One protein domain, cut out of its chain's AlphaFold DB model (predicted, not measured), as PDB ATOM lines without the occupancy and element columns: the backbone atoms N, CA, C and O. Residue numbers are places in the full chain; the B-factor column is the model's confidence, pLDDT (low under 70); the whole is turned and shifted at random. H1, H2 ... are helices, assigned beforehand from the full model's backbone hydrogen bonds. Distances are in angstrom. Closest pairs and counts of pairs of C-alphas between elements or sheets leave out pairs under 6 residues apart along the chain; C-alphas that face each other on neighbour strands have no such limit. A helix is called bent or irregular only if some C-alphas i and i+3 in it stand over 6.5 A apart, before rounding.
ATOM      1  N   THR A  91     100.263 120.554 117.667       66.44
ATOM      2  CA  THR A  91      99.770 120.113 116.351       66.44
ATOM      3  C   THR A  91      98.482 119.306 116.455       66.44
ATOM      4  O   THR A  91      97.598 119.497 115.626       66.44
ATOM      5  N   GLU A  92      98.359 118.467 117.478       73.75
ATOM      6  CA  GLU A  92      97.180 117.651 117.762       73.75
ATOM      7  C   GLU A  92      95.994 118.537 118.146       73.75
ATOM      8  O   GLU A  92      94.993 118.528 117.439       73.75
ATOM      9  N   TYR A  93      96.162 119.455 119.105       76.69
ATOM     10  CA  TYR A  93      95.128 120.438 119.454       76.69
ATOM     11  C   TYR A  93      94.676 121.274 118.244       76.69
ATOM     12  O   TYR A  93      93.486 121.491 118.023       76.69
ATOM     13  N   ASN A  94      95.612 121.738 117.409       74.38
ATOM     14  CA  ASN A  94      95.250 122.509 116.216       74.38
ATOM     15  C   ASN A  94      94.478 121.667 115.182       74.38
ATOM     16  O   ASN A  94      93.607 122.191 114.486       74.38
ATOM     17  N   LYS A  95      94.797 120.376 115.059       79.31
ATOM     18  CA  LYS A  95      94.114 119.454 114.148       79.31
ATOM     19  C   LYS A  95      92.732 119.059 114.672       79.31
ATOM     20  O   LYS A  95      91.797 118.971 113.882       79.31
ATOM     21  N   GLU A  96      92.614 118.812 115.969       85.44
ATOM     22  CA  GLU A  96      91.420 118.240 116.593       85.44
ATOM     23  C   GLU A  96      90.409 119.289 117.040       85.44
ATOM     24  O   GLU A  96      89.216 119.019 116.988       85.44
ATOM     25  N   ILE A  97      90.864 120.489 117.406       88.38
ATOM     26  CA  ILE A  97      89.997 121.555 117.920       88.38
ATOM     27  C   ILE A  97      89.936 122.729 116.946       88.38
ATOM     28  O   ILE A  97      88.861 123.075 116.466       88.38
ATOM     29  N   VAL A  98      91.082 123.324 116.592       87.19
ATOM     30  CA  VAL A  98      91.104 124.580 115.812       87.19
ATOM     31  C   VAL A  98      90.530 124.391 114.406       87.19
ATOM     32  O   VAL A  98      89.732 125.207 113.949       87.19
ATOM     33  N   GLY A  99      90.912 123.313 113.713       84.31
ATOM     34  CA  GLY A  99      90.368 122.974 112.393       84.31
ATOM     35  C   GLY A  99      88.844 122.781 112.412       84.31
ATOM     36  O   GLY A  99      88.144 123.482 111.677       84.31
ATOM     37  N   PRO A 100      88.316 121.884 113.264       89.88
ATOM     38  CA  PRO A 100      86.878 121.692 113.444       89.88
ATOM     39  C   PRO A 100      86.127 122.958 113.865       89.88
ATOM     40  O   PRO A 100      85.122 123.283 113.236       89.88
ATOM     41  N   ALA A 101      86.640 123.732 114.826       91.62
ATOM     42  CA  ALA A 101      86.035 125.000 115.243       91.62
ATOM     43  C   ALA A 101      85.915 125.982 114.076       91.62
ATOM     44  O   ALA A 101      84.880 126.619 113.893       91.62
ATOM     45  N   ASN A 102      86.948 126.058 113.235       88.69
ATOM     46  CA  ASN A 102      86.938 126.905 112.050       88.69
ATOM     47  C   ASN A 102      85.866 126.468 111.035       88.69
ATOM     48  O   ASN A 102      85.135 127.299 110.497       88.69
ATOM     49  N   LEU A 103      85.725 125.160 110.802       88.62
ATOM     50  CA  LEU A 103      84.688 124.617 109.919       88.62
ATOM     51  C   LEU A 103      83.279 124.895 110.451       88.62
ATOM     52  O   LEU A 103      82.428 125.356 109.693       88.62
ATOM     53  N   VAL A 104      83.037 124.636 111.739       91.31
ATOM     54  CA  VAL A 104      81.747 124.893 112.400       91.31
ATOM     55  C   VAL A 104      81.390 126.373 112.296       91.31
ATOM     56  O   VAL A 104      80.299 126.713 111.839       91.31
ATOM     57  N   TYR A 105      82.339 127.250 112.632       91.25
ATOM     58  CA  TYR A 105      82.185 128.697 112.548       91.25
ATOM     59  C   TYR A 105      81.730 129.162 111.160       91.25
ATOM     60  O   TYR A 105      80.708 129.842 111.031       91.25
ATOM     61  N   PHE A 106      82.466 128.784 110.110       85.75
ATOM     62  CA  PHE A 106      82.148 129.215 108.752       85.75
ATOM     63  C   PHE A 106      80.828 128.633 108.255       85.75
ATOM     64  O   PHE A 106      80.062 129.357 107.623       85.75
ATOM     65  N   LYS A 107      80.512 127.374 108.578       86.81
ATOM     66  CA  LYS A 107      79.247 126.740 108.178       86.81
ATOM     67  C   LYS A 107      78.034 127.438 108.785       86.81
ATOM     68  O   LYS A 107      77.106 127.757 108.048       86.81
ATOM     69  N   ILE A 108      78.059 127.731 110.087       89.31
ATOM     70  CA  ILE A 108      76.965 128.449 110.763       89.31
ATOM     71  C   ILE A 108      76.828 129.861 110.197       89.31
ATOM     72  O   ILE A 108      75.728 130.285 109.846       89.31
ATOM     73  N   LYS A 109      77.949 130.581 110.052       86.88
ATOM     74  CA  LYS A 109      77.963 131.940 109.498       86.88
ATOM     75  C   LYS A 109      77.352 131.984 108.098       86.88
ATOM     76  O   LYS A 109      76.506 132.826 107.815       86.88
ATOM     77  N   HIS A 110      77.771 131.065 107.236       83.62
ATOM     78  CA  HIS A 110      77.288 130.971 105.863       83.62
ATOM     79  C   HIS A 110      75.804 130.594 105.815       83.62
ATOM     80  O   HIS A 110      75.062 131.175 105.029       83.62
ATOM     81  N   HIS A 111      75.352 129.704 106.702       82.94
ATOM     82  CA  HIS A 111      73.938 129.346 106.836       82.94
ATOM     83  C   HIS A 111      73.044 130.491 107.249       82.94
ATOM     84  O   HIS A 111      71.998 130.697 106.632       82.94
ATOM     85  N   LEU A 112      73.485 131.288 108.212       86.75
ATOM     86  CA  LEU A 112      72.739 132.469 108.596       86.75
ATOM     87  C   LEU A 112      72.613 133.465 107.435       86.75
ATOM     88  O   LEU A 112      71.517 133.958 107.184       86.75
ATOM     89  N   ILE A 113      73.708 133.731 106.715       83.38
ATOM     90  CA  ILE A 113      73.704 134.651 105.567       83.38
ATOM     91  C   ILE A 113      72.773 134.139 104.462       83.38
ATOM     92  O   ILE A 113      71.961 134.905 103.954       83.38
ATOM     93  N   HIS A 114      72.831 132.846 104.137       79.81
ATOM     94  CA  HIS A 114      71.950 132.239 103.142       79.81
ATOM     95  C   HIS A 114      70.470 132.375 103.518       79.81
ATOM     96  O   HIS A 114      69.670 132.857 102.722       79.81
ATOM     97  N   CYS A 115      70.108 132.010 104.753       81.19
ATOM     98  CA  CYS A 115      68.730 132.138 105.227       81.19
ATOM     99  C   CYS A 115      68.247 133.592 105.179       81.19
ATOM    100  O   CYS A 115      67.109 133.854 104.802       81.19
ATOM    101  N   LEU A 116      69.105 134.544 105.562       83.62
ATOM    102  CA  LEU A 116      68.792 135.970 105.494       83.62
ATOM    103  C   LEU A 116      68.471 136.404 104.065       83.62
ATOM    104  O   LEU A 116      67.442 137.031 103.845       83.62
ATOM    105  N   VAL A 117      69.315 136.034 103.105       79.06
ATOM    106  CA  VAL A 117      69.111 136.338 101.684       79.06
ATOM    107  C   VAL A 117      67.773 135.800 101.182       79.06
ATOM    108  O   VAL A 117      67.013 136.544 100.568       79.06
ATOM    109  N   GLU A 118      67.450 134.537 101.469       78.00
ATOM    110  CA  GLU A 118      66.179 133.944 101.038       78.00
ATOM    111  C   GLU A 118      64.971 134.698 101.602       78.00
ATOM    112  O   GLU A 118      63.996 134.942 100.892       78.00
ATOM    113  N   ILE A 119      65.032 135.115 102.869       81.12
ATOM    114  CA  ILE A 119      63.943 135.873 103.493       81.12
ATOM    115  C   ILE A 119      63.801 137.254 102.860       81.12
ATOM    116  O   ILE A 119      62.675 137.687 102.621       81.12
ATOM    117  N   LEU A 120      64.913 137.940 102.586       78.44
ATOM    118  CA  LEU A 120      64.893 139.251 101.937       78.44
ATOM    119  C   LEU A 120      64.309 139.153 100.526       78.44
ATOM    120  O   LEU A 120      63.447 139.954 100.180       78.44
ATOM    121  N   ASN A 121      64.685 138.127  99.760       76.81
ATOM    122  CA  ASN A 121      64.123 137.873  98.433       76.81
ATOM    123  C   ASN A 121      62.611 137.614  98.492       76.81
ATOM    124  O   ASN A 121      61.864 138.136  97.672       76.81
ATOM    125  N   ASN A 122      62.140 136.874  99.499       78.56
ATOM    126  CA  ASN A 122      60.711 136.614  99.700       78.56
ATOM    127  C   ASN A 122      59.913 137.832 100.202       78.56
ATOM    128  O   ASN A 122      58.687 137.784 100.206       78.56
ATOM    129  N   ASN A 123      60.584 138.896 100.652       77.25
ATOM    130  CA  ASN A 123      59.971 140.144 101.117       77.25
ATOM    131  C   ASN A 123      60.415 141.345 100.258       77.25
ATOM    132  O   ASN A 123      60.393 142.485 100.730       77.25
ATOM    133  N   SER A 124      60.866 141.110  99.020       72.88
ATOM    134  CA  SER A 124      61.468 142.148  98.174       72.88
ATOM    135  C   SER A 124      60.520 143.313  97.889       72.88
ATOM    136  O   SER A 124      60.956 144.448  97.756       72.88
ATOM    137  N   ASP A 125      59.216 143.042  97.836       73.81
ATOM    138  CA  ASP A 125      58.135 144.015  97.646       73.81
ATOM    139  C   ASP A 125      58.033 145.052  98.774       73.81
ATOM    140  O   ASP A 125      57.483 146.135  98.585       73.81
ATOM    141  N   ARG A 126      58.564 144.728  99.954       73.06
ATOM    142  CA  ARG A 126      58.510 145.574 101.153       73.06
ATOM    143  C   ARG A 126      59.801 146.328 101.416       73.06
ATOM    144  O   ARG A 126      59.826 147.193 102.292       73.06
ATOM    145  N   ILE A 127      60.874 145.955 100.733       74.00
ATOM    146  CA  ILE A 127      62.192 146.531 100.944       74.00
ATOM    147  C   ILE A 127      62.353 147.687  99.962       74.00
ATOM    148  O   ILE A 127      62.361 147.494  98.751       74.00
ATOM    149  N   ASN A 128      62.489 148.898 100.494       65.75
ATOM    150  CA  ASN A 128      62.791 150.066  99.691       65.75
ATOM    151  C   ASN A 128      64.275 150.044  99.297       65.75
ATOM    152  O   ASN A 128      65.162 150.149 100.150       65.75
ATOM    153  N   THR A 129      64.533 149.905  98.000       62.06
ATOM    154  CA  THR A 129      65.874 149.926  97.405       62.06
ATOM    155  C   THR A 129      66.238 151.281  96.793       62.06
ATOM    156  O   THR A 129      67.365 151.448  96.339       62.06
ATOM    157  N   GLU A 130      65.321 152.255  96.770       54.66
ATOM    158  CA  GLU A 130      65.518 153.544  96.085       54.66
ATOM    159  C   GLU A 130      66.612 154.416  96.738       54.66
ATOM    160  O   GLU A 130      67.232 155.239  96.066       54.66
ATOM    161  N   GLU A 131      66.931 154.185  98.016       51.09
ATOM    162  CA  GLU A 131      68.021 154.872  98.731       51.09
ATOM    163  C   GLU A 131      69.413 154.256  98.489       51.09
ATOM    164  O   GLU A 131      70.420 154.843  98.882       51.09
ATOM    165  N   VAL A 132      69.526 153.130  97.770       51.72
ATOM    166  CA  VAL A 132      70.819 152.496  97.435       51.72
ATOM    167  C   VAL A 132      71.476 153.210  96.238       51.72
ATOM    168  O   VAL A 132      71.896 152.614  95.252       51.72
ATOM    169  N   THR A 133      71.570 154.539  96.298       40.22
ATOM    170  CA  THR A 133      72.182 155.405  95.275       40.22
ATOM    171  C   THR A 133      73.599 155.841  95.658       40.22
ATOM    172  O   THR A 133      74.004 156.986  95.461       40.22
ATOM    173  N   GLN A 134      74.411 154.899  96.145       50.19
ATOM    174  CA  GLN A 134      75.870 155.012  96.088       50.19
ATOM    175  C   GLN A 134      76.448 153.766  95.414       50.19
ATOM    176  O   GLN A 134      76.443 152.659  95.938       50.19
ATOM    177  N   THR A 135      76.937 153.982  94.200       44.03
ATOM    178  CA  THR A 135      77.233 153.058  93.094       44.03
ATOM    179  C   THR A 135      78.340 152.015  93.335       44.03
ATOM    180  O   THR A 135      78.950 151.525  92.387       44.03
ATOM    181  N   ARG A 136      78.610 151.634  94.589       48.72
ATOM    182  CA  ARG A 136      79.532 150.541  94.949       48.72
ATOM    183  C   ARG A 136      78.889 149.425  95.766       48.72
ATOM    184  O   ARG A 136      79.291 148.282  95.604       48.72
ATOM    185  N   THR A 137      77.864 149.708  96.562       58.19
ATOM    186  CA  THR A 137      77.296 148.724  97.490       58.19
ATOM    187  C   THR A 137      76.387 147.717  96.797       58.19
ATOM    188  O   THR A 137      76.569 146.530  97.015       58.19
ATOM    189  N   GLN A 138      75.460 148.124  95.923       48.47
ATOM    190  CA  GLN A 138      74.461 147.186  95.386       48.47
ATOM    191  C   GLN A 138      75.068 146.042  94.564       48.47
ATOM    192  O   GLN A 138      74.752 144.890  94.826       48.47
ATOM    193  N   ASN A 139      76.005 146.325  93.652       53.31
ATOM    194  CA  ASN A 139      76.676 145.280  92.870       53.31
ATOM    195  C   ASN A 139      77.594 144.396  93.728       53.31
ATOM    196  O   ASN A 139      77.721 143.212  93.446       53.31
ATOM    197  N   GLU A 140      78.235 144.937  94.769       54.34
ATOM    198  CA  GLU A 140      79.044 144.138  95.702       54.34
ATOM    199  C   GLU A 140      78.164 143.258  96.594       54.34
ATOM    200  O   GLU A 140      78.487 142.096  96.816       54.34
ATOM    201  N   ILE A 141      77.031 143.781  97.061       53.06
ATOM    202  CA  ILE A 141      76.034 143.056  97.847       53.06
ATOM    203  C   ILE A 141      75.392 141.974  96.986       53.06
ATOM    204  O   ILE A 141      75.397 140.825  97.396       53.06
ATOM    205  N   GLU A 142      74.917 142.288  95.780       49.88
ATOM    206  CA  GLU A 142      74.386 141.308  94.829       49.88
ATOM    207  C   GLU A 142      75.454 140.280  94.428       49.88
ATOM    208  O   GLU A 142      75.159 139.094  94.351       49.88
ATOM    209  N   PHE A 143      76.721 140.664  94.271       55.34
ATOM    210  CA  PHE A 143      77.813 139.716  94.034       55.34
ATOM    211  C   PHE A 143      78.093 138.809  95.251       55.34
ATOM    212  O   PHE A 143      78.299 137.601  95.111       55.34
ATOM    213  N   ILE A 144      78.067 139.346  96.474       52.91
ATOM    214  CA  ILE A 144      78.213 138.568  97.716       52.91
ATOM    215  C   ILE A 144      77.008 137.635  97.918       52.91
ATOM    216  O   ILE A 144      77.194 136.474  98.277       52.91
ATOM    217  N   ILE A 145      75.796 138.125  97.653       50.84
ATOM    218  CA  ILE A 145      74.513 137.432  97.815       50.84
ATOM    219  C   ILE A 145      74.321 136.345  96.745       50.84
ATOM    220  O   ILE A 145      73.991 135.212  97.087       50.84
ATOM    221  N   TYR A 146      74.547 136.660  95.466       46.78
ATOM    222  CA  TYR A 146      74.186 135.804  94.330       46.78
ATOM    223  C   TYR A 146      75.363 135.043  93.708       46.78
ATOM    224  O   TYR A 146      75.152 133.983  93.127       46.78
ATOM    225  N   SER A 147      76.602 135.544  93.803       45.22
ATOM    226  CA  SER A 147      77.750 134.931  93.104       45.22
ATOM    227  C   SER A 147      78.585 133.986  93.972       45.22
ATOM    228  O   SER A 147      79.336 133.177  93.429       45.22
ATOM    229  N   ASN A 148      78.474 134.060  95.306       43.56
ATOM    230  CA  ASN A 148      79.423 133.398  96.217       43.56
ATOM    231  C   ASN A 148      78.859 132.267  97.092       43.56
ATOM    232  O   ASN A 148      79.642 131.579  97.747       43.56
ATOM    233  N   PHE A 149      77.552 131.997  97.092       50.59
ATOM    234  CA  PHE A 149      76.987 130.934  97.930       50.59
ATOM    235  C   PHE A 149      76.563 129.718  97.109       50.59
ATOM    236  O   PHE A 149      75.411 129.550  96.726       50.59
ATOM    237  N   HIS A 150      77.525 128.823  96.871       46.84
ATOM    238  CA  HIS A 150      77.196 127.422  96.609       46.84
ATOM    239  C   HIS A 150      76.501 126.834  97.848       46.84
ATOM    240  O   HIS A 150      76.786 127.269  98.968       46.84
ATOM    241  N   GLN A 151      75.611 125.851  97.646       53.72
ATOM    242  CA  GLN A 151      74.923 125.109  98.711       53.72
ATOM    243  C   GLN A 151      75.834 124.904  99.920       53.72
ATOM    244  O   GLN A 151      76.963 124.416  99.792       53.72
ATOM    245  N   ILE A 152      75.353 125.287 101.100       58.69
ATOM    246  CA  ILE A 152      76.132 125.136 102.323       58.69
ATOM    247  C   ILE A 152      76.333 123.655 102.538       58.69
ATOM    248  O   ILE A 152      75.407 122.921 102.872       58.69
ATOM    249  N   ASN A 153      77.567 123.214 102.331       65.12
ATOM    250  CA  ASN A 153      77.931 121.847 102.601       65.12
ATOM    251  C   ASN A 153      77.858 121.624 104.118       65.12
ATOM    252  O   ASN A 153      78.756 122.021 104.865       65.12
ATOM    253  N   THR A 154      76.792 120.981 104.581       69.56
ATOM    254  CA  THR A 154      76.577 120.618 105.987       69.56
ATOM    255  C   THR A 154      77.268 119.305 106.363       69.56
ATOM    256  O   THR A 154      77.305 118.955 107.539       69.56
ATOM    257  N   HIS A 155      77.918 118.617 105.416       78.00
ATOM    258  CA  HIS A 155      78.599 117.341 105.653       78.00
ATOM    259  C   HIS A 155      79.624 117.439 106.790       78.00
ATOM    260  O   HIS A 155      80.439 118.366 106.827       78.00
ATOM    261  N   ASN A 156      79.592 116.490 107.722       82.81
ATOM    262  CA  ASN A 156      80.458 116.440 108.905       82.81
ATOM    263  C   ASN A 156      80.306 117.647 109.855       82.81
ATOM    264  O   ASN A 156      81.212 117.911 110.643       82.81
ATOM    265  N   LEU A 157      79.229 118.445 109.773       86.44
ATOM    266  CA  LEU A 157      79.007 119.539 110.730       86.44
ATOM    267  C   LEU A 157      78.886 118.986 112.153       86.44
ATOM    268  O   LEU A 157      79.614 119.432 113.034       86.44
ATOM    269  N   GLU A 158      78.033 117.982 112.337       87.81
ATOM    270  CA  GLU A 158      77.801 117.322 113.620       87.81
ATOM    271  C   GLU A 158      79.099 116.747 114.217       87.81
ATOM    272  O   GLU A 158      79.461 117.085 115.343       87.81
ATOM    273  N   ASP A 159      79.874 115.992 113.431       88.88
ATOM    274  CA  ASP A 159      81.165 115.446 113.873       88.88
ATOM    275  C   ASP A 159      82.147 116.530 114.332       88.88
ATOM    276  O   ASP A 159      82.900 116.345 115.290       88.88
ATOM    277  N   ASN A 160      82.175 117.672 113.639       89.88
ATOM    278  CA  ASN A 160      83.045 118.780 114.017       89.88
ATOM    279  C   ASN A 160      82.528 119.526 115.251       89.88
ATOM    280  O   ASN A 160      83.350 120.013 116.025       89.88
ATOM    281  N   ILE A 161      81.209 119.590 115.460       90.94
ATOM    282  CA  ILE A 161      80.617 120.125 116.690       90.94
ATOM    283  C   ILE A 161      81.040 119.256 117.873       90.94
ATOM    284  O   ILE A 161      81.608 119.790 118.822       90.94
ATOM    285  N   TYR A 162      80.868 117.932 117.800       89.19
ATOM    286  CA  TYR A 162      81.224 117.036 118.908       89.19
ATOM    287  C   TYR A 162      82.687 117.162 119.341       89.19
ATOM    288  O   TYR A 162      82.969 117.138 120.537       89.19
ATOM    289  N   LYS A 163      83.610 117.369 118.393       88.50
ATOM    290  CA  LYS A 163      85.035 117.579 118.696       88.50
ATOM    291  C   LYS A 163      85.307 118.821 119.540       88.50
ATOM    292  O   LYS A 163      86.257 118.817 120.310       88.50
ATOM    293  N   ILE A 164      84.504 119.874 119.393       92.44
ATOM    294  CA  ILE A 164      84.748 121.160 120.061       92.44
ATOM    295  C   ILE A 164      83.873 121.382 121.296       92.44
ATOM    296  O   ILE A 164      84.169 122.286 122.069       92.44
ATOM    297  N   LEU A 165      82.820 120.580 121.507       89.62
ATOM    298  CA  LEU A 165      81.888 120.755 122.631       89.62
ATOM    299  C   LEU A 165      82.595 120.777 123.989       89.62
ATOM    300  O   LEU A 165      82.274 121.618 124.820       89.62
ATOM    301  N   GLY A 166      83.565 119.881 124.192       84.19
ATOM    302  CA  GLY A 166      84.304 119.775 125.454       84.19
ATOM    303  C   GLY A 166      85.200 120.977 125.769       84.19
ATOM    304  O   GLY A 166      85.605 121.140 126.915       84.19
ATOM    305  N   GLU A 167      85.487 121.826 124.781       87.88
ATOM    306  CA  GLU A 167      86.311 123.030 124.943       87.88
ATOM    307  C   GLU A 167      85.465 124.303 125.136       87.88
ATOM    308  O   GLU A 167      86.014 125.378 125.376       87.88
ATOM    309  N   ILE A 168      84.134 124.216 125.025       89.19
ATOM    310  CA  ILE A 168      83.221 125.339 125.270       89.19
ATOM    311  C   ILE A 168      82.741 125.265 126.723       89.19
ATOM    312  O   ILE A 168      81.902 124.440 127.063       89.19
ATOM    313  N   GLU A 169      83.237 126.165 127.573       85.31
ATOM    314  CA  GLU A 169      82.865 126.205 129.000       85.31
ATOM    315  C   GLU A 169      81.404 126.638 129.236       85.31
ATOM    316  O   GLU A 169      80.783 126.275 130.232       85.31
ATOM    317  N   ASP A 170      80.846 127.437 128.326       88.06
ATOM    318  CA  ASP A 170      79.507 128.010 128.456       88.06
ATOM    319  C   ASP A 170      78.419 127.021 128.006       88.06
ATOM    320  O   ASP A 170      78.170 126.860 126.807       88.06
ATOM    321  N   GLU A 171      77.723 126.406 128.968       88.25
ATOM    322  CA  GLU A 171      76.635 125.448 128.710       88.25
ATOM    323  C   GLU A 171      75.531 126.021 127.810       88.25
ATOM    324  O   GLU A 171      74.951 125.310 126.982       88.25
ATOM    325  N   GLU A 172      75.243 127.322 127.925       90.69
ATOM    326  CA  GLU A 172      74.264 127.967 127.055       90.69
ATOM    327  C   GLU A 172      74.735 127.983 125.596       90.69
ATOM    328  O   GLU A 172      73.973 127.588 124.711       90.69
ATOM    329  N   SER A 173      75.987 128.365 125.332       90.75
ATOM    330  CA  SER A 173      76.580 128.292 123.993       90.75
ATOM    331  C   SER A 173      76.559 126.871 123.431       90.75
ATOM    332  O   SER A 173      76.211 126.698 122.265       90.75
ATOM    333  N   VAL A 174      76.854 125.855 124.249       89.12
ATOM    334  CA  VAL A 174      76.752 124.439 123.853       89.12
ATOM    335  C   VAL A 174      75.328 124.100 123.418       89.12
ATOM    336  O   VAL A 174      75.112 123.593 122.316       89.12
ATOM    337  N   ARG A 175      74.329 124.439 124.236       89.62
ATOM    338  CA  ARG A 175      72.923 124.181 123.910       89.62
ATOM    339  C   ARG A 175      72.493 124.897 122.629       89.62
ATOM    340  O   ARG A 175      71.781 124.317 121.813       89.62
ATOM    341  N   LYS A 176      72.907 126.152 122.437       89.94
ATOM    342  CA  LYS A 176      72.594 126.939 121.232       89.94
ATOM    343  C   LYS A 176      73.250 126.358 119.985       89.94
ATOM    344  O   LYS A 176      72.603 126.309 118.944       89.94
ATOM    345  N   LEU A 177      74.483 125.877 120.108       91.38
ATOM    346  CA  LEU A 177      75.210 125.228 119.026       91.38
ATOM    347  C   LEU A 177      74.516 123.937 118.573       91.38
ATOM    348  O   LEU A 177      74.340 123.725 117.376       91.38
ATOM    349  N   LEU A 178      74.061 123.116 119.523       90.31
ATOM    350  CA  LEU A 178      73.292 121.904 119.232       90.31
ATOM    351  C   LEU A 178      71.946 122.222 118.568       90.31
ATOM    352  O   LEU A 178      71.592 121.591 117.577       90.31
ATOM    353  N   LEU A 179      71.232 123.243 119.053       88.38
ATOM    354  CA  LEU A 179      69.985 123.697 118.425       88.38
ATOM    355  C   LEU A 179      70.210 124.162 116.982       88.38
ATOM    356  O   LEU A 179      69.448 123.792 116.097       88.38
ATOM    357  N   ILE A 180      71.271 124.933 116.730       88.25
ATOM    358  CA  ILE A 180      71.628 125.368 115.375       88.25
ATOM    359  C   ILE A 180      71.967 124.173 114.486       88.25
ATOM    360  O   ILE A 180      71.575 124.166 113.325       88.25
ATOM    361  N   ASN A 181      72.665 123.158 115.003       88.81
ATOM    362  CA  ASN A 181      72.939 121.942 114.239       88.81
ATOM    363  C   ASN A 181      71.639 121.271 113.777       88.81
ATOM    364  O   ASN A 181      71.493 120.956 112.599       88.81
ATOM    365  N   GLU A 182      70.669 121.110 114.680       85.25
ATOM    366  CA  GLU A 182      69.357 120.556 114.334       85.25
ATOM    367  C   GLU A 182      68.591 121.436 113.339       85.25
ATOM    368  O   GLU A 182      67.960 120.916 112.418       85.25
ATOM    369  N   GLU A 183      68.639 122.761 113.505       84.00
ATOM    370  CA  GLU A 183      68.001 123.709 112.587       84.00
ATOM    371  C   GLU A 183      68.614 123.614 111.181       84.00
ATOM    372  O   GLU A 183      67.872 123.460 110.212       84.00
ATOM    373  N   ILE A 184      69.946 123.585 111.079       83.19
ATOM    374  CA  ILE A 184      70.684 123.421 109.820       83.19
ATOM    375  C   ILE A 184      70.343 122.083 109.151       83.19
ATOM    376  O   ILE A 184      70.088 122.048 107.949       83.19
ATOM    377  N   LEU A 185      70.320 120.982 109.910       79.69
ATOM    378  CA  LEU A 185      69.997 119.647 109.385       79.69
ATOM    379  C   LEU A 185      68.561 119.553 108.858       79.69
ATOM    380  O   LEU A 185      68.295 118.801 107.922       79.69
ATOM    381  N   ARG A 186      67.637 120.311 109.453       79.50
ATOM    382  CA  ARG A 186      66.231 120.376 109.031       79.50
ATOM    383  C   ARG A 186      65.968 121.447 107.972       79.50
ATOM    384  O   ARG A 186      64.811 121.631 107.607       79.50
ATOM    385  N   SER A 187      67.001 122.150 107.502       71.94
ATOM    386  CA  SER A 187      66.873 123.309 106.606       71.94
ATOM    387  C   SER A 187      65.915 124.377 107.151       71.94
ATOM    388  O   SER A 187      65.213 125.050 106.398       71.94
ATOM    389  N   ASN A 188      65.856 124.517 108.476       68.44
ATOM    390  CA  ASN A 188      65.052 125.535 109.131       68.44
ATOM    391  C   ASN A 188      65.807 126.859 109.153       68.44
ATOM    392  O   ASN A 188      67.013 126.913 109.371       68.44
ATOM    393  N   SER A 189      65.068 127.954 109.019       67.00
ATOM    394  CA  SER A 189      65.649 129.285 109.045       67.00
ATOM    395  C   SER A 189      66.186 129.625 110.447       67.00
ATOM    396  O   SER A 189      65.400 129.800 111.385       67.00
ATOM    397  N   THR A 190      67.500 129.820 110.590       70.94
ATOM    398  CA  THR A 190      68.186 130.267 111.828       70.94
ATOM    399  C   THR A 190      67.885 131.729 112.217       70.94
ATOM    400  O   THR A 190      68.696 132.420 112.831       70.94
ATOM    401  N   ILE A 191      66.695 132.243 111.895       71.62
ATOM    402  CA  ILE A 191      66.255 133.634 112.135       71.62
ATOM    403  C   ILE A 191      66.323 134.004 113.616       71.62
ATOM    404  O   ILE A 191      66.571 135.156 113.966       71.62
ATOM    405  N   ARG A 192      66.155 133.014 114.501       79.81
ATOM    406  CA  ARG A 192      66.241 133.178 115.959       79.81
ATOM    407  C   ARG A 192      67.612 133.667 116.433       79.81
ATOM    408  O   ARG A 192      67.712 134.148 117.559       79.81
ATOM    409  N   MET A 193      68.644 133.551 115.594       88.38
ATOM    410  CA  MET A 193      69.975 134.083 115.876       88.38
ATOM    411  C   MET A 193      70.023 135.614 115.835       88.38
ATOM    412  O   MET A 193      70.878 136.205 116.493       88.38
ATOM    413  N   LEU A 194      69.132 136.259 115.080       89.56
ATOM    414  CA  LEU A 194      69.104 137.710 114.924       89.56
ATOM    415  C   LEU A 194      68.582 138.404 116.182       89.56
ATOM    416  O   LEU A 194      67.858 137.822 116.996       89.56
ATOM    417  N   ARG A 195      68.917 139.687 116.324       90.62
ATOM    418  CA  ARG A 195      68.339 140.544 117.357       90.62
ATOM    419  C   ARG A 195      66.800 140.529 117.241       90.62
ATOM    420  O   ARG A 195      66.269 140.656 116.132       90.62
ATOM    421  N   PRO A 196      66.071 140.394 118.366       85.81
ATOM    422  CA  PRO A 196      64.614 140.404 118.356       85.81
ATOM    423  C   PRO A 196      64.044 141.654 117.675       85.81
ATOM    424  O   PRO A 196      64.555 142.755 117.861       85.81
ATOM    425  N   GLY A 197      62.963 141.481 116.913       83.75
ATOM    426  CA  GLY A 197      62.241 142.582 116.269       83.75
ATOM    427  C   GLY A 197      62.666 142.897 114.834       83.75
ATOM    428  O   GLY A 197      61.916 143.581 114.148       83.75
ATOM    429  N   LEU A 198      63.789 142.358 114.345       86.69
ATOM    430  CA  LEU A 198      64.214 142.524 112.948       86.69
ATOM    431  C   LEU A 198      63.320 141.741 111.970       86.69
ATOM    432  O   LEU A 198      62.911 142.254 110.927       86.69
ATOM    433  N   ILE A 199      62.982 140.503 112.340       84.25
ATOM    434  CA  ILE A 199      62.104 139.602 111.585       84.25
ATOM    435  C   ILE A 199      61.087 139.003 112.556       84.25
ATOM    436  O   ILE A 199      61.447 138.540 113.639       84.25
ATOM    437  N   VAL A 200      59.809 139.004 112.178       82.38
ATOM    438  CA  VAL A 200      58.714 138.418 112.966       82.38
ATOM    439  C   VAL A 200      57.888 137.534 112.043       82.38
ATOM    440  O   VAL A 200      57.377 138.024 111.046       82.38
ATOM    441  N   ASN A 201      57.743 136.244 112.361       81.19
ATOM    442  CA  ASN A 201      57.012 135.276 111.527       81.19
ATOM    443  C   ASN A 201      57.474 135.270 110.053       81.19
ATOM    444  O   ASN A 201      56.647 135.289 109.148       81.19
ATOM    445  N   ASN A 202      58.792 135.287 109.818       78.88
ATOM    446  CA  ASN A 202      59.426 135.366 108.487       78.88
ATOM    447  C   ASN A 202      59.123 136.644 107.687       78.88
ATOM    448  O   ASN A 202      59.427 136.721 106.498       78.88
ATOM    449  N   VAL A 203      58.573 137.661 108.347       81.12
ATOM    450  CA  VAL A 203      58.297 138.968 107.761       81.12
ATOM    451  C   VAL A 203      59.320 139.980 108.261       81.12
ATOM    452  O   VAL A 203      59.513 140.132 109.473       81.12
ATOM    453  N   VAL A 204      59.947 140.699 107.330       83.88
ATOM    454  CA  VAL A 204      60.889 141.781 107.647       83.88
ATOM    455  C   VAL A 204      60.142 142.992 108.215       83.88
ATOM    456  O   VAL A 204      59.109 143.424 107.692       83.88
ATOM    457  N   ARG A 205      60.633 143.514 109.344       85.88
ATOM    458  CA  ARG A 205      60.090 144.723 109.989       85.88
ATOM    459  C   ARG A 205      60.771 145.988 109.487       85.88
ATOM    460  O   ARG A 205      60.091 146.989 109.306       85.88
ATOM    461  N   GLU A 206      62.080 145.914 109.278       82.69
ATOM    462  CA  GLU A 206      62.865 146.985 108.675       82.69
ATOM    463  C   GLU A 206      62.712 146.942 107.153       82.69
ATOM    464  O   GLU A 206      62.829 145.874 106.547       82.69
ATOM    465  N   THR A 207      62.433 148.092 106.550       79.38
ATOM    466  CA  THR A 207      62.151 148.227 105.117       79.38
ATOM    467  C   THR A 207      63.330 148.812 104.347       79.38
ATOM    468  O   THR A 207      63.339 148.722 103.128       79.38
ATOM    469  N   SER A 208      64.330 149.396 105.009       78.75
ATOM    470  CA  SER A 208      65.523 149.920 104.336       78.75
ATOM    471  C   SER A 208      66.414 148.793 103.800       78.75
ATOM    472  O   SER A 208      66.925 147.967 104.562       78.75
ATOM    473  N   GLY A 209      66.652 148.778 102.484       72.50
ATOM    474  CA  GLY A 209      67.603 147.851 101.863       72.50
ATOM    475  C   GLY A 209      69.047 148.070 102.328       72.50
ATOM    476  O   GLY A 209      69.775 147.102 102.555       72.50
ATOM    477  N   GLU A 210      69.448 149.325 102.553       73.88
ATOM    478  CA  GLU A 210      70.781 149.678 103.062       73.88
ATOM    479  C   GLU A 210      71.030 149.083 104.455       73.88
ATOM    480  O   GLU A 210      72.106 148.551 104.740       73.88
ATOM    481  N   PHE A 211      70.020 149.100 105.324       82.38
ATOM    482  CA  PHE A 211      70.142 148.512 106.651       82.38
ATOM    483  C   PHE A 211      70.400 146.999 106.590       82.38
ATOM    484  O   PHE A 211      71.305 146.489 107.255       82.38
ATOM    485  N   TRP A 212      69.657 146.272 105.754       82.31
ATOM    486  CA  TRP A 212      69.850 144.828 105.579       82.31
ATOM    487  C   TRP A 212      71.190 144.482 104.934       82.31
ATOM    488  O   TRP A 212      71.843 143.516 105.340       82.31
ATOM    489  N   ALA A 213      71.647 145.306 103.995       75.50
ATOM    490  CA  ALA A 213      72.986 145.206 103.438       75.50
ATOM    491  C   ALA A 213      74.071 145.337 104.513       75.50
ATOM    492  O   ALA A 213      74.978 144.503 104.592       75.50
ATOM    493  N   ASN A 214      73.940 146.331 105.392       82.06
ATOM    494  CA  ASN A 214      74.864 146.544 106.502       82.06
ATOM    495  C   ASN A 214      74.900 145.346 107.461       82.06
ATOM    496  O   ASN A 214      75.979 144.984 107.939       82.06
ATOM    497  N   ILE A 215      73.766 144.673 107.694       86.88
ATOM    498  CA  ILE A 215      73.721 143.428 108.476       86.88
ATOM    499  C   ILE A 215      74.546 142.326 107.802       86.88
ATOM    500  O   ILE A 215      75.393 141.713 108.454       86.88
ATOM    501  N   ILE A 216      74.330 142.075 106.508       81.94
ATOM    502  CA  ILE A 216      75.029 141.011 105.766       81.94
ATOM    503  C   ILE A 216      76.539 141.273 105.737       81.94
ATOM    504  O   ILE A 216      77.329 140.381 106.056       81.94
ATOM    505  N   VAL A 217      76.944 142.507 105.424       79.69
ATOM    506  CA  VAL A 217      78.352 142.929 105.416       79.69
ATOM    507  C   VAL A 217      78.973 142.785 106.806       79.69
ATOM    508  O   VAL A 217      80.098 142.294 106.935       79.69
ATOM    509  N   SER A 218      78.238 143.150 107.858       85.25
ATOM    510  CA  SER A 218      78.696 142.985 109.240       85.25
ATOM    511  C   SER A 218      78.938 141.516 109.575       85.25
ATOM    512  O   SER A 218      80.032 141.169 110.021       85.25
ATOM    513  N   LEU A 219      77.980 140.631 109.278       84.69
ATOM    514  CA  LEU A 219      78.132 139.191 109.493       84.69
ATOM    515  C   LEU A 219      79.327 138.630 108.716       84.69
ATOM    516  O   LEU A 219      80.128 137.886 109.283       84.69
ATOM    517  N   TYR A 220      79.494 139.017 107.448       81.19
ATOM    518  CA  TYR A 220      80.628 138.596 106.623       81.19
ATOM    519  C   TYR A 220      81.972 138.967 107.268       81.19
ATOM    520  O   TYR A 220      82.843 138.100 107.413       81.19
ATOM    521  N   ASN A 221      82.082 140.206 107.761       82.88
ATOM    522  CA  ASN A 221      83.259 140.777 108.419       82.88
ATOM    523  C   ASN A 221      83.420 140.377 109.898       82.88
ATOM    524  O   ASN A 221      84.236 140.962 110.612       82.88
ATOM    525  N   ASN A 222      82.698 139.350 110.360       84.81
ATOM    526  CA  ASN A 222      82.742 138.839 111.736       84.81
ATOM    527  C   ASN A 222      82.297 139.876 112.794       84.81
ATOM    528  O   ASN A 222      82.707 139.800 113.953       84.81
ATOM    529  N   ASN A 223      81.460 140.841 112.404       87.50
ATOM    530  CA  ASN A 223      80.756 141.735 113.314       87.50
ATOM    531  C   ASN A 223      79.343 141.191 113.595       87.50
ATOM    532  O   ASN A 223      78.473 141.158 112.727       87.50
ATOM    533  N   PHE A 224      79.119 140.780 114.843       90.25
ATOM    534  CA  PHE A 224      77.901 140.105 115.299       90.25
ATOM    535  C   PHE A 224      76.945 141.009 116.086       90.25
ATOM    536  O   PHE A 224      76.169 140.526 116.906       90.25
ATOM    537  N   GLU A 225      77.008 142.325 115.889       90.00
ATOM    538  CA  GLU A 225      76.162 143.290 116.606       90.00
ATOM    539  C   GLU A 225      74.654 143.067 116.399       90.00
ATOM    540  O   GLU A 225      73.857 143.309 117.306       90.00
ATOM    541  N   TYR A 226      74.279 142.535 115.238       91.00
ATOM    542  CA  TYR A 226      72.892 142.252 114.869       91.00
ATOM    543  C   TYR A 226      72.406 140.862 115.291       91.00
ATOM    544  O   TYR A 226      71.270 140.493 114.991       91.00
ATOM    545  N   LEU A 227      73.241 140.086 115.988       92.31
ATOM    546  CA  LEU A 227      72.809 138.850 116.630       92.31
ATOM    547  C   LEU A 227      72.212 139.146 118.005       92.31
ATOM    548  O   LEU A 227      72.555 140.125 118.666       92.31
ATOM    549  N   ASN A 228      71.337 138.260 118.462       91.50
ATOM    550  CA  ASN A 228      70.967 138.199 119.869       91.50
ATOM    551  C   ASN A 228      72.220 137.887 120.714       91.50
ATOM    552  O   ASN A 228      73.063 137.088 120.298       91.50
ATOM    553  N   ASP A 229      72.322 138.495 121.897       91.12
ATOM    554  CA  ASP A 229      73.478 138.404 122.794       91.12
ATOM    555  C   ASP A 229      73.948 136.965 123.055       91.12
ATOM    556  O   ASP A 229      75.152 136.698 123.044       91.12
ATOM    557  N   ASN A 230      73.024 136.009 123.184       90.12
ATOM    558  CA  ASN A 230      73.382 134.614 123.463       90.12
ATOM    559  C   ASN A 230      74.054 133.956 122.245       90.12
ATOM    560  O   ASN A 230      75.049 133.244 122.377       90.12
ATOM    561  N   TYR A 231      73.562 134.238 121.037       91.62
ATOM    562  CA  TYR A 231      74.161 133.735 119.798       91.62
ATOM    563  C   TYR A 231      75.438 134.490 119.427       91.62
ATOM    564  O   TYR A 231      76.371 133.889 118.899       91.62
ATOM    565  N   LYS A 232      75.523 135.781 119.761       92.88
ATOM    566  CA  LYS A 232      76.751 136.574 119.668       92.88
ATOM    567  C   LYS A 232      77.856 135.970 120.533       92.88
ATOM    568  O   LYS A 232      78.964 135.763 120.045       92.88
ATOM    569  N   LYS A 233      77.551 135.646 121.794       92.31
ATOM    570  CA  LYS A 233      78.479 134.978 122.717       92.31
ATOM    571  C   LYS A 233      78.931 133.626 122.162       92.31
ATOM    572  O   LYS A 233      80.129 133.387 122.063       92.31
ATOM    573  N   MET A 234      77.991 132.801 121.698       94.00
ATOM    574  CA  MET A 234      78.293 131.508 121.081       94.00
ATOM    575  C   MET A 234      79.220 131.646 119.861       94.00
ATOM    576  O   MET A 234      80.238 130.961 119.784       94.00
ATOM    577  N   MET A 235      78.918 132.552 118.924       93.56
ATOM    578  CA  MET A 235      79.756 132.773 117.738       93.56
ATOM    579  C   MET A 235      81.159 133.265 118.103       93.56
ATOM    580  O   MET A 235      82.133 132.827 117.492       93.56
ATOM    581  N   ASN A 236      81.279 134.126 119.119       92.69
ATOM    582  CA  ASN A 236      82.572 134.581 119.627       92.69
ATOM    583  C   ASN A 236      83.378 133.444 120.265       92.69
ATOM    584  O   ASN A 236      84.571 133.345 119.994       92.69
ATOM    585  N   ASN A 237      82.736 132.561 121.036       91.38
ATOM    586  CA  ASN A 237      83.394 131.403 121.644       91.38
ATOM    587  C   ASN A 237      83.966 130.463 120.571       91.38
ATOM    588  O   ASN A 237      85.132 130.076 120.628       91.38
ATOM    589  N   ILE A 238      83.182 130.149 119.534       91.88
ATOM    590  CA  ILE A 238      83.648 129.301 118.423       91.88
ATOM    591  C   ILE A 238      84.769 130.007 117.637       91.88
ATOM    592  O   ILE A 238      85.756 129.375 117.257       91.88
ATOM    593  N   LEU A 239      84.656 131.323 117.421       91.44
ATOM    594  CA  LEU A 239      85.694 132.130 116.770       91.44
ATOM    595  C   LEU A 239      86.990 132.203 117.591       91.44
ATOM    596  O   LEU A 239      88.075 132.341 117.033       91.44
ATOM    597  N   GLU A 240      86.909 132.151 118.915       90.12
ATOM    598  CA  GLU A 240      88.090 132.081 119.768       90.12
ATOM    599  C   GLU A 240      88.773 130.718 119.649       90.12
ATOM    600  O   GLU A 240      89.984 130.664 119.431       90.12
ATOM    601  N   LEU A 241      88.000 129.629 119.668       88.75
ATOM    602  CA  LEU A 241      88.511 128.271 119.457       88.75
ATOM    603  C   LEU A 241      89.130 128.074 118.065       88.75
ATOM    604  O   LEU A 241      90.071 127.294 117.913       88.75
ATOM    605  N   SER A 242      88.650 128.796 117.050       85.94
ATOM    606  CA  SER A 242      89.204 128.746 115.692       85.94
ATOM    607  C   SER A 242      90.528 129.510 115.537       85.94
ATOM    608  O   SER A 242      91.206 129.381 114.512       85.94
ATOM    609  N   LYS A 243      90.962 130.267 116.554       83.69
ATOM    610  CA  LYS A 243      92.286 130.900 116.577       83.69
ATOM    611  C   LYS A 243      93.328 129.905 117.091       83.69
ATOM    612  O   LYS A 243      93.190 129.298 118.146       83.69
TER     613      LYS A 243
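What this domain is: This is residues 91 to 243 of the 246 residues of an uncharacterized protein of Clostridium baratii str. Sullivan (UniProt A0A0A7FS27). One long helix, H1, runs through most of the length of an elongated domain, and shorter helices pack along it. The hairpin of H3 and H4 and the helix H7, which crosses H4, cluster about the earlier part of H1, while H6 runs back beside its later part with H2 close to both; the short H5 packs on residues 111 to 116 of H1. The printed part has 153 residues with seven named helices, H1 to H7 in chain order, and no named strand; the class is all helix, with 96 residues in the helices. It is compact, with a radius of gyration of the C-alphas of 16.2 A, and spans 52 by 29 by 25 A.

Where its parts are: H1, residues 91 to 122, begins with C-alpha 91 at (99.770, 120.113, 116.351) and is 45.6 A long. It has a kink of 25 degrees near residue 98 and is neither bent nor irregular, but only just: C-alphas 96 and 99 are 6.4 A apart. H2 is residues 137 to 147, H3 residues 157 to 165, and H4 residues 171 to 185, 21.2 A long, with C-alpha 171 at (76.635, 125.448, 128.710). H5 is residues 190 to 193 and H6 residues 209 to 220, 16.7 A long. H7, residues 229 to 241, is 18.4 A long and ends with C-alpha 241 at (88.511, 128.271, 119.457).

How they stand to each other: H1 is the hub, touching H3, H5, H6 and H7. With residues 96 to 107 alone it touches H3, at a steep tilt of 53 degrees; the closest C-alphas, of Pro 100 and Asn 160, are 4.8 A apart. H3 and H4 form a helical hairpin at a shallow tilt of 6 degrees, closest at the C-alphas of Leu 165 and Val 174, 6.4 A. H7 touches H4 about perpendicular, at 89 degrees, closest at the C-alphas of Ser 173 and Met 234, 4.7 A. H7 touches H1 opposite ways at 37 degrees, a tilt only just steep, closest at the C-alphas of Val 98 and Leu 241, 5.8 A. H5 touches H1, closest at the C-alphas of Leu 112 and Thr 190, 6.0 A. H6 touches H1 opposite ways at a shallow tilt of 12 degrees, closest at the C-alphas of Ile 113 and Ile 216, 6.5 A. H2 is close to H6 but not clearly touching, with the C-alphas of Ile 141 and Ala 213 6.7 A apart. Every O i to N i+4 pair is within hydrogen-bond range in H2, H4, H6 and H7, against 26 of 28 in H1 and 4 of 5 in H3; H5 is too short for such a pair.

The domain as a whole: The C-alphas farthest apart, of Glu 92 and Glu 130, are 52.5 A apart. The printed part has no cut; the links H1 to H2 and H5 to H6 are long. Mean pLDDT of the printed part is 78.9, and residue 91, residues 128 to 154 and residues 188 to 189 are under 70.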